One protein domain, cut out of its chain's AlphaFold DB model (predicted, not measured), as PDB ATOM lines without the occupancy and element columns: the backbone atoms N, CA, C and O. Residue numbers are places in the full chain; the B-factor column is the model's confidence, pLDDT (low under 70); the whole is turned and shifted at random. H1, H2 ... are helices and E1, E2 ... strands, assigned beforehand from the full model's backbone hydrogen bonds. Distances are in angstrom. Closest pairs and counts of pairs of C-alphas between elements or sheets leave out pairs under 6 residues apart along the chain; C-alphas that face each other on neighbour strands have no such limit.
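What this domain is: This is residues 9 to 81 of the 113 residues of the protein "ATPase" of Klebsiella pneumoniae (UniProt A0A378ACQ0). Little regular structure is here: a small sheet at one end and one helix at the other make a loose, open frame. A long link, residues 34 to 46, runs out from the sheet, H1 folds back, and an unnamed tail follows. The printed part has 73 residues, with E1, E2, E3, H1 in chain order; the class is mixed, under half in named elements. It is loose, radius of gyration of the C-alphas 16.1 A, spans 45 by 35 by 19 A.

How they stand to each other: Look at E1, residues 18 to 20, and E2, residues 23 to 25: an antiparallel hairpin at 144 degrees, N 23 to O 20 at 3.1 A. E3, residues 31 to 33, forms the next antiparallel hairpin with E2, N 32 to O 24 at 2.8 A, completing a meander, each strand the antiparallel neighbour of the one before. H1, residues 47 to 63, is not on the sheet; its O i to N i+4 pairs are all within hydrogen-bond range.

Where its parts are: Find C-alpha 18 at (-10.581, 17.923, 53.405), where E1, 5.3 A long, begins. E2 spans 6.7 A and E3 6.8 A. H1 runs 24.3 A to C-alpha 63 at (-0.837, 38.372, 39.197).

The domain as a whole: The farthest C-alphas, Pro 27 and Ser 46, are 45.4 A apart. The printed part has no cut; E3 to H1 is a long link. Residues 9 to 20 and 79 to 81 have pLDDT under 70.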
ATOM      1  N   ILE A   9     -23.949  30.384  50.610       54.66
ATOM      2  CA  ILE A   9     -22.715  29.652  50.268       54.66
ATOM      3  C   ILE A   9     -22.698  28.243  50.905       54.66
ATOM      4  O   ILE A   9     -22.183  27.293  50.322       54.66
ATOM      5  N   LYS A  10     -23.396  28.064  52.037       51.72
ATOM      6  CA  LYS A  10     -23.645  26.774  52.708       51.72
ATOM      7  C   LYS A  10     -24.285  25.686  51.831       51.72
ATOM      8  O   LYS A  10     -24.043  24.515  52.089       51.72
ATOM      9  N   LYS A  11     -25.096  26.024  50.821       52.44
ATOM     10  CA  LYS A  11     -25.763  25.032  49.951       52.44
ATOM     11  C   LYS A  11     -24.819  24.437  48.894       52.44
ATOM     12  O   LYS A  11     -25.103  23.365  48.369       52.44
ATOM     13  N   TYR A  12     -23.714  25.126  48.594       52.09
ATOM     14  CA  TYR A  12     -22.751  24.760  47.548       52.09
ATOM     15  C   TYR A  12     -21.407  24.262  48.069       52.09
ATOM     16  O   TYR A  12     -20.560  23.922  47.249       52.09
ATOM     17  N   ILE A  13     -21.197  24.196  49.385       56.53
ATOM     18  CA  ILE A  13     -20.028  23.522  49.955       56.53
ATOM     19  C   ILE A  13     -20.460  22.098  50.322       56.53
ATOM     20  O   ILE A  13     -20.959  21.869  51.425       56.53
ATOM     21  N   PRO A  14     -20.343  21.125  49.405       51.25
ATOM     22  CA  PRO A  14     -20.518  19.730  49.747       51.25
ATOM     23  C   PRO A  14     -19.421  19.359  50.737       51.25
ATOM     24  O   PRO A  14     -18.227  19.452  50.457       51.25
ATOM     25  N   TYR A  15     -19.850  18.961  51.927       58.44
ATOM     26  CA  TYR A  15     -18.982  18.317  52.890       58.44
ATOM     27  C   TYR A  15     -18.323  17.083  52.256       58.44
ATOM     28  O   TYR A  15     -18.949  16.345  51.496       58.44
ATOM     29  N   SER A  16     -17.086  16.832  52.682       54.50
ATOM     30  CA  SER A  16     -16.309  15.597  52.512       54.50
ATOM     31  C   SER A  16     -15.371  15.521  51.301       54.50
ATOM     32  O   SER A  16     -15.561  14.776  50.348       54.50
ATOM     33  N   SER A  17     -14.263  16.251  51.403       52.75
ATOM     34  CA  SER A  17     -12.909  15.669  51.398       52.75
ATOM     35  C   SER A  17     -11.939  16.800  51.725       52.75
ATOM     36  O   SER A  17     -11.493  17.516  50.830       52.75
ATOM     37  N   HIS A  18     -11.668  17.027  53.014       58.97
ATOM     38  CA  HIS A  18     -10.581  17.923  53.405       58.97
ATOM     39  C   HIS A  18      -9.271  17.299  52.919       58.97
ATOM     40  O   HIS A  18      -8.828  16.293  53.463       58.97
ATOM     41  N   ILE A  19      -8.680  17.872  51.870       65.12
ATOM     42  CA  ILE A  19      -7.307  17.545  51.455       65.12
ATOM     43  C   ILE A  19      -6.329  18.254  52.396       65.12
ATOM     44  O   ILE A  19      -5.304  17.698  52.774       65.12
ATOM     45  N   HIS A  20      -6.674  19.486  52.784       66.00
ATOM     46  CA  HIS A  20      -5.897  20.356  53.656       66.00
ATOM     47  C   HIS A  20      -6.850  21.191  54.525       66.00
ATOM     48  O   HIS A  20      -7.992  21.425  54.132       66.00
ATOM     49  N   GLN A  21      -6.379  21.691  55.670       70.56
ATOM     50  CA  GLN A  21      -7.179  22.431  56.662       70.56
ATOM     51  C   GLN A  21      -7.959  23.640  56.098       70.56
ATOM     52  O   GLN A  21      -8.972  24.031  56.664       70.56
ATOM     53  N   HIS A  22      -7.515  24.203  54.970       71.12
ATOM     54  CA  HIS A  22      -8.099  25.398  54.346       71.12
ATOM     55  C   HIS A  22      -8.574  25.171  52.903       71.12
ATOM     56  O   HIS A  22      -8.949  26.125  52.227       71.12
ATOM     57  N   VAL A  23      -8.543  23.925  52.409       76.19
ATOM     58  CA  VAL A  23      -8.900  23.604  51.019       76.19
ATOM     59  C   VAL A  23      -9.989  22.542  50.993       76.19
ATOM     60  O   VAL A  23      -9.809  21.425  51.486       76.19
ATOM     61  N   VAL A  24     -11.112  22.890  50.371       77.56
ATOM     62  CA  VAL A  24     -12.266  22.009  50.194       77.56
ATOM     63  C   VAL A  24     -12.361  21.585  48.733       77.56
ATOM     64  O   VAL A  24     -12.213  22.410  47.834       77.56
ATOM     65  N   ARG A  25     -12.618  20.295  48.488       76.31
ATOM     66  CA  ARG A  25     -12.798  19.741  47.140       76.31
ATOM     67  C   ARG A  25     -14.277  19.571  46.790       76.31
ATOM     68  O   ARG A  25     -15.043  19.020  47.576       76.31
ATOM     69  N   SER A  26     -14.661  19.995  45.587       74.88
ATOM     70  CA  SER A  26     -15.987  19.768  45.005       74.88
ATOM     71  C   SER A  26     -16.130  18.325  44.472       74.88
ATOM     72  O   SER A  26     -15.135  17.702  44.100       74.88
ATOM     73  N   PRO A  27     -17.354  17.782  44.333       72.50
ATOM     74  CA  PRO A  27     -17.617  16.506  43.669       72.50
ATOM     75  C   PRO A  27     -17.156  16.478  42.208       72.50
ATOM     76  O   PRO A  27     -16.886  15.408  41.674       72.50
ATOM     77  N   LYS A  28     -17.039  17.649  41.565       78.12
ATOM     78  CA  LYS A  28     -16.474  17.818  40.217       78.12
ATOM     79  C   LYS A  28     -14.950  17.985  40.220       78.12
ATOM     80  O   LYS A  28     -14.361  18.197  39.170       78.12
ATOM     81  N   SER A  29     -14.315  17.812  41.379       73.81
ATOM     82  CA  SER A  29     -12.877  17.932  41.604       73.81
ATOM     83  C   SER A  29     -12.303  19.355  41.567       73.81
ATOM     84  O   SER A  29     -11.081  19.498  41.509       73.81
ATOM     85  N   ASP A  30     -13.140  20.384  41.675       79.50
ATOM     86  CA  ASP A  30     -12.672  21.765  41.840       79.50
ATOM     87  C   ASP A  30     -12.153  21.988  43.263       79.50
ATOM     88  O   ASP A  30     -12.626  21.351  44.209       79.50
ATOM     89  N   LEU A  31     -11.194  22.897  43.425       80.81
ATOM     90  CA  LEU A  31     -10.627  23.252  44.724       80.81
ATOM     91  C   LEU A  31     -11.105  24.644  45.132       80.81
ATOM     92  O   LEU A  31     -10.965  25.603  44.377       80.81
ATOM     93  N   TYR A  32     -11.633  24.750  46.348       81.38
ATOM     94  CA  TYR A  32     -12.056  26.007  46.950       81.38
ATOM     95  C   TYR A  32     -11.187  26.319  48.162       81.38
ATOM     96  O   TYR A  32     -10.956  25.458  49.013       81.38
ATOM     97  N   CYS A  33     -10.740  27.567  48.246       80.88
ATOM     98  CA  CYS A  33     -10.063  28.130  49.405       80.88
ATOM     99  C   CYS A  33     -10.788  29.421  49.796       80.88
ATOM    100  O   CYS A  33     -11.244  30.172  48.931       80.88
ATOM    101  N   THR A  34     -10.918  29.669  51.094       82.31
ATOM    102  CA  THR A  34     -11.436  30.930  51.623       82.31
ATOM    103  C   THR A  34     -10.433  31.474  52.618       82.31
ATOM    104  O   THR A  34      -9.935  30.755  53.481       82.31
ATOM    105  N   TRP A  35     -10.144  32.753  52.467       80.25
ATOM    106  CA  TRP A  35      -9.222  33.528  53.272       80.25
ATOM    107  C   TRP A  35      -9.910  34.820  53.685       80.25
ATOM    108  O   TRP A  35     -10.725  35.371  52.941       80.25
ATOM    109  N   GLU A  36      -9.586  35.273  54.883       82.25
ATOM    110  CA  GLU A  36     -10.046  36.542  55.415       82.25
ATOM    111  C   GLU A  36      -8.884  37.529  55.348       82.25
ATOM    112  O   GLU A  36      -7.779  37.238  55.811       82.25
ATOM    113  N   LEU A  37      -9.125  38.684  54.733       81.25
ATOM    114  CA  LEU A  37      -8.187  39.792  54.745       81.25
ATOM    115  C   LEU A  37      -8.638  40.757  55.841       81.25
ATOM    116  O   LEU A  37      -9.736  41.305  55.756       81.25
ATOM    117  N   MET A  38      -7.799  40.971  56.852       79.62
ATOM    118  CA  MET A  38      -8.063  41.992  57.863       79.62
ATOM    119  C   MET A  38      -8.080  43.369  57.196       79.62
ATOM    120  O   MET A  38      -7.106  43.774  56.561       79.62
ATOM    121  N   GLY A  39      -9.214  44.061  57.308       73.56
ATOM    122  CA  GLY A  39      -9.371  45.423  56.810       73.56
ATOM    123  C   GLY A  39      -8.648  46.445  57.688       73.56
ATOM    124  O   GLY A  39      -8.340  46.183  58.850       73.56
ATOM    125  N   THR A  40      -8.405  47.630  57.134       75.56
ATOM    126  CA  THR A  40      -7.893  48.787  57.876       75.56
ATOM    127  C   THR A  40      -9.043  49.702  58.309       75.56
ATOM    128  O   THR A  40     -10.017  49.850  57.563       75.56
ATOM    129  N   PRO A  41      -8.962  50.333  59.497       74.06
ATOM    130  CA  PRO A  41      -9.952  51.314  59.930       74.06
ATOM    131  C   PRO A  41      -9.900  52.535  59.004       74.06
ATOM    132  O   PRO A  41      -8.910  53.260  58.974       74.06
ATOM    133  N   PHE A  42     -10.962  52.753  58.229       72.12
ATOM    134  CA  PHE A  42     -10.992  53.802  57.205       72.12
ATOM    135  C   PHE A  42     -11.084  55.220  57.789       72.12
ATOM    136  O   PHE A  42     -10.662  56.157  57.129       72.12
ATOM    137  N   ASP A  43     -11.602  55.374  59.013       70.81
ATOM    138  CA  ASP A  43     -11.756  56.683  59.667       70.81
ATOM    139  C   ASP A  43     -10.428  57.266  60.181       70.81
ATOM    140  O   ASP A  43     -10.293  58.480  60.319       70.81
ATOM    141  N   CYS A  44      -9.452  56.406  60.489       73.75
ATOM    142  CA  CYS A  44      -8.167  56.818  61.066       73.75
ATOM    143  C   CYS A  44      -7.052  56.944  60.021       73.75
ATOM    144  O   CYS A  44      -6.029  57.575  60.285       73.75
ATOM    145  N   GLU A  45      -7.226  56.312  58.864       77.62
ATOM    146  CA  GLU A  45      -6.213  56.240  57.821       77.62
ATOM    147  C   GLU A  45      -6.409  57.329  56.770       77.62
ATOM    148  O   GLU A  45      -7.526  57.736  56.455       77.62
ATOM    149  N   SER A  46      -5.303  57.794  56.193       84.38
ATOM    150  CA  SER A  46      -5.369  58.722  55.065       84.38
ATOM    151  C   SER A  46      -5.934  58.034  53.817       84.38
ATOM    152  O   SER A  46      -5.676  56.849  53.576       84.38
ATOM    153  N   ASP A  47      -6.632  58.793  52.969       85.19
ATOM    154  CA  ASP A  47      -7.109  58.296  51.671       85.19
ATOM    155  C   ASP A  47      -5.963  57.714  50.828       85.19
ATOM    156  O   ASP A  47      -6.141  56.717  50.129       85.19
ATOM    157  N   GLU A  48      -4.759  58.284  50.928       87.81
ATOM    158  CA  GLU A  48      -3.563  57.801  50.233       87.81
ATOM    159  C   GLU A  48      -3.153  56.395  50.701       87.81
ATOM    160  O   GLU A  48      -2.907  55.516  49.867       87.81
ATOM    161  N   SER A  49      -3.152  56.146  52.017       84.62
ATOM    162  CA  SER A  49      -2.890  54.823  52.604       84.62
ATOM    163  C   SER A  49      -3.903  53.783  52.112       84.62
ATOM    164  O   SER A  49      -3.532  52.676  51.707       84.62
ATOM    165  N   LEU A  50      -5.191  54.143  52.106       85.44
ATOM    166  CA  LEU A  50      -6.278  53.257  51.679       85.44
ATOM    167  C   LEU A  50      -6.189  52.923  50.181       85.44
ATOM    168  O   LEU A  50      -6.379  51.768  49.776       85.44
ATOM    169  N   GLN A  51      -5.848  53.911  49.349       87.75
ATOM    170  CA  GLN A  51      -5.604  53.712  47.919       87.75
ATOM    171  C   GLN A  51      -4.394  52.808  47.676       87.75
ATOM    172  O   GLN A  51      -4.448  51.915  46.828       87.75
ATOM    173  N   PHE A  52      -3.315  52.981  48.442       89.44
ATOM    174  CA  PHE A  52      -2.135  52.130  48.339       89.44
ATOM    175  C   PHE A  52      -2.457  50.663  48.662       89.44
ATOM    176  O   PHE A  52      -2.105  49.778  47.877       89.44
ATOM    177  N   GLY A  53      -3.194  50.399  49.745       87.12
ATOM    178  CA  GLY A  53      -3.643  49.045  50.093       87.12
ATOM    179  C   GLY A  53      -4.547  48.426  49.020       87.12
ATOM    180  O   GLY A  53      -4.352  47.277  48.615       87.12
ATOM    181  N   THR A  54      -5.480  49.213  48.478       87.69
ATOM    182  CA  THR A  54      -6.370  48.778  47.388       87.69
ATOM    183  C   THR A  54      -5.583  48.414  46.125       87.69
ATOM    184  O   THR A  54      -5.839  47.386  45.494       87.69
ATOM    185  N   ASN A  55      -4.580  49.217  45.771       91.62
ATOM    186  CA  ASN A  55      -3.729  48.968  44.611       91.62
ATOM    187  C   ASN A  55      -2.874  47.707  44.771       91.62
ATOM    188  O   ASN A  55      -2.727  46.952  43.808       91.62
ATOM    189  N   GLN A  56      -2.362  47.432  45.974       90.38
ATOM    190  CA  GLN A  56      -1.654  46.181  46.252       90.38
ATOM    191  C   GLN A  56      -2.563  44.959  46.084       90.38
ATOM    192  O   GLN A  56      -2.176  44.001  45.413       90.38
ATOM    193  N   LEU A  57      -3.786  45.008  46.626       89.19
ATOM    194  CA  LEU A  57      -4.772  43.935  46.475       89.19
ATOM    195  C   LEU A  57      -5.090  43.677  44.994       89.19
ATOM    196  O   LEU A  57      -5.087  42.535  44.537       89.19
ATOM    197  N   HIS A  58      -5.322  44.742  44.223       89.81
ATOM    198  CA  HIS A  58      -5.556  44.631  42.785       89.81
ATOM    199  C   HIS A  58      -4.349  44.056  42.040       89.81
ATOM    200  O   HIS A  58      -4.532  43.233  41.143       89.81
ATOM    201  N   GLY A  59      -3.128  44.452  42.406       92.25
ATOM    202  CA  GLY A  59      -1.898  43.892  41.846       92.25
ATOM    203  C   GLY A  59      -1.787  42.389  42.096       92.25
ATOM    204  O   GLY A  59      -1.491  41.630  41.172       92.25
ATOM    205  N   LEU A  60      -2.114  41.945  43.311       89.31
ATOM    206  CA  LEU A  60      -2.144  40.529  43.659       89.31
ATOM    207  C   LEU A  60      -3.184  39.772  42.828       89.31
ATOM    208  O   LEU A  60      -2.831  38.772  42.218       89.31
ATOM    209  N   ILE A  61      -4.422  40.262  42.716       88.44
ATOM    210  CA  ILE A  61      -5.463  39.615  41.891       88.44
ATOM    211  C   ILE A  61      -5.018  39.514  40.425       88.44
ATOM    212  O   ILE A  61      -5.166  38.460  39.806       88.44
ATOM    213  N   ARG A  62      -4.422  40.581  39.879       89.56
ATOM    214  CA  ARG A  62      -3.896  40.599  38.505       89.56
ATOM    215  C   ARG A  62      -2.720  39.652  38.297       89.56
ATOM    216  O   ARG A  62      -2.570  39.134  37.201       89.56
ATOM    217  N   SER A  63      -1.916  39.365  39.321       91.56
ATOM    218  CA  SER A  63      -0.837  38.372  39.197       91.56
ATOM    219  C   SER A  63      -1.347  36.959  38.887       91.56
ATOM    220  O   SER A  63      -0.581  36.130  38.399       91.56
ATOM    221  N   PHE A  64      -2.638  36.695  39.124       89.19
ATOM    222  CA  PHE A  64      -3.287  35.438  38.765       89.19
ATOM    223  C   PHE A  64      -3.956  35.448  37.384       89.19
ATOM    224  O   PHE A  64      -4.582  34.460  36.998       89.19
ATOM    225  N   GLU A  65      -3.829  36.535  36.623       87.88
ATOM    226  CA  GLU A  65      -4.364  36.626  35.269       87.88
ATOM    227  C   GLU A  65      -3.747  35.543  34.364       87.88
ATOM    228  O   GLU A  65      -2.533  35.353  34.317       87.88
ATOM    229  N   GLY A  66      -4.599  34.788  33.665       86.56
ATOM    230  CA  GLY A  66      -4.185  33.675  32.801       86.56
ATOM    231  C   GLY A  66      -4.049  32.316  33.498       86.56
ATOM    232  O   GLY A  66      -3.888  31.306  32.813       86.56
ATOM    233  N   MET A  67      -4.169  32.247  34.828       88.81
ATOM    234  CA  MET A  67      -4.272  30.974  35.549       88.81
ATOM    235  C   MET A  67      -5.736  30.518  35.670       88.81
ATOM    236  O   MET A  67      -6.641  31.354  35.684       88.81
ATOM    237  N   PRO A  68      -6.011  29.204  35.789       87.25
ATOM    238  CA  PRO A  68      -7.365  28.671  35.959       87.25
ATOM    239  C   PRO A  68      -7.880  28.879  37.399       87.25
ATOM    240  O   PRO A  68      -8.271  27.935  38.079       87.25
ATOM    241  N   VAL A  69      -7.843  30.122  37.886       84.69
ATOM    242  CA  VAL A  69      -8.256  30.526  39.234       84.69
ATOM    243  C   VAL A  69      -9.352  31.580  39.109       84.69
ATOM    244  O   VAL A  69      -9.251  32.508  38.312       84.69
ATOM    245  N   THR A  70     -10.426  31.438  39.884       84.75
ATOM    246  CA  THR A  70     -11.528  32.410  39.941       84.75
ATOM    247  C   THR A  70     -11.694  32.900  41.372       84.75
ATOM    248  O   THR A  70     -11.821  32.093  42.291       84.75
ATOM    249  N   PHE A  71     -11.712  34.221  41.560       83.50
ATOM    250  CA  PHE A  71     -11.895  34.842  42.869       83.50
ATOM    251  C   PHE A  71     -13.343  35.288  43.069       83.50
ATOM    252  O   PHE A  71     -13.924  35.952  42.212       83.50
ATOM    253  N   TYR A  72     -13.891  34.978  44.241       83.25
ATOM    254  CA  TYR A  72     -15.133  35.558  44.740       83.25
ATOM    255  C   TYR A  72     -14.793  36.447  45.932       83.25
ATOM    256  O   TYR A  72     -14.326  35.955  46.956       83.25
ATOM    257  N   ILE A  73     -14.991  37.757  45.782       83.19
ATOM    258  CA  ILE A  73     -14.676  38.743  46.820       83.19
ATOM    259  C   ILE A  73     -15.976  39.145  47.509       83.19
ATOM    260  O   ILE A  73     -16.912  39.607  46.856       83.19
ATOM    261  N   HIS A  74     -16.016  38.997  48.829       82.00
ATOM    262  CA  HIS A  74     -17.068  39.546  49.672       82.00
ATOM    263  C   HIS A  74     -16.439  40.569  50.611       82.00
ATOM    264  O   HIS A  74     -15.557  40.229  51.391       82.00
ATOM    265  N   ASN A  75     -16.876  41.825  50.507       77.81
ATOM    266  CA  ASN A  75     -16.521  42.865  51.466       77.81
ATOM    267  C   ASN A  75     -17.575  42.886  52.580       77.81
ATOM    268  O   ASN A  75     -18.771  42.898  52.269       77.81
ATOM    269  N   ASP A  76     -17.126  42.873  53.830       76.19
ATOM    270  CA  ASP A  76     -17.955  43.015  55.022       76.19
ATOM    271  C   ASP A  76     -17.511  44.257  55.805       76.19
ATOM    272  O   ASP A  76     -16.316  44.512  55.962       76.19
ATOM    273  N   ARG A  77     -18.476  45.057  56.267       74.00
ATOM    274  CA  ARG A  77     -18.220  46.295  57.013       74.00
ATOM    275  C   ARG A  77     -18.725  46.119  58.430       74.00
ATOM    276  O   ARG A  77     -19.925  46.210  58.675       74.00
ATOM    277  N   ASN A  78     -17.789  45.936  59.351       72.19
ATOM    278  CA  ASN A  78     -18.083  45.804  60.767       72.19
ATOM    279  C   ASN A  78     -17.790  47.113  61.499       72.19
ATOM    280  O   ASN A  78     -16.772  47.762  61.257       72.19
ATOM    281  N   THR A  79     -18.688  47.506  62.400       67.81
ATOM    282  CA  THR A  79     -18.436  48.603  63.335       67.81
ATOM    283  C   THR A  79     -17.414  48.127  64.357       67.81
ATOM    284  O   THR A  79     -17.716  47.262  65.178       67.81
ATOM    285  N   PHE A  80     -16.204  48.670  64.293       65.44
ATOM    286  CA  PHE A  80     -15.165  48.400  65.275       65.44
ATOM    287  C   PHE A  80     -15.222  49.470  66.366       65.44
ATOM    288  O   PHE A  80     -15.171  50.662  66.071       65.44
ATOM    289  N   THR A  81     -15.369  49.058  67.623       61.72
ATOM    290  CA  THR A  81     -15.324  49.962  68.778       61.72
ATOM    291  C   THR A  81     -14.120  49.575  69.618       61.72
ATOM    292  O   THR A  81     -14.117  48.506  70.227       61.72
TER     293      THR A  81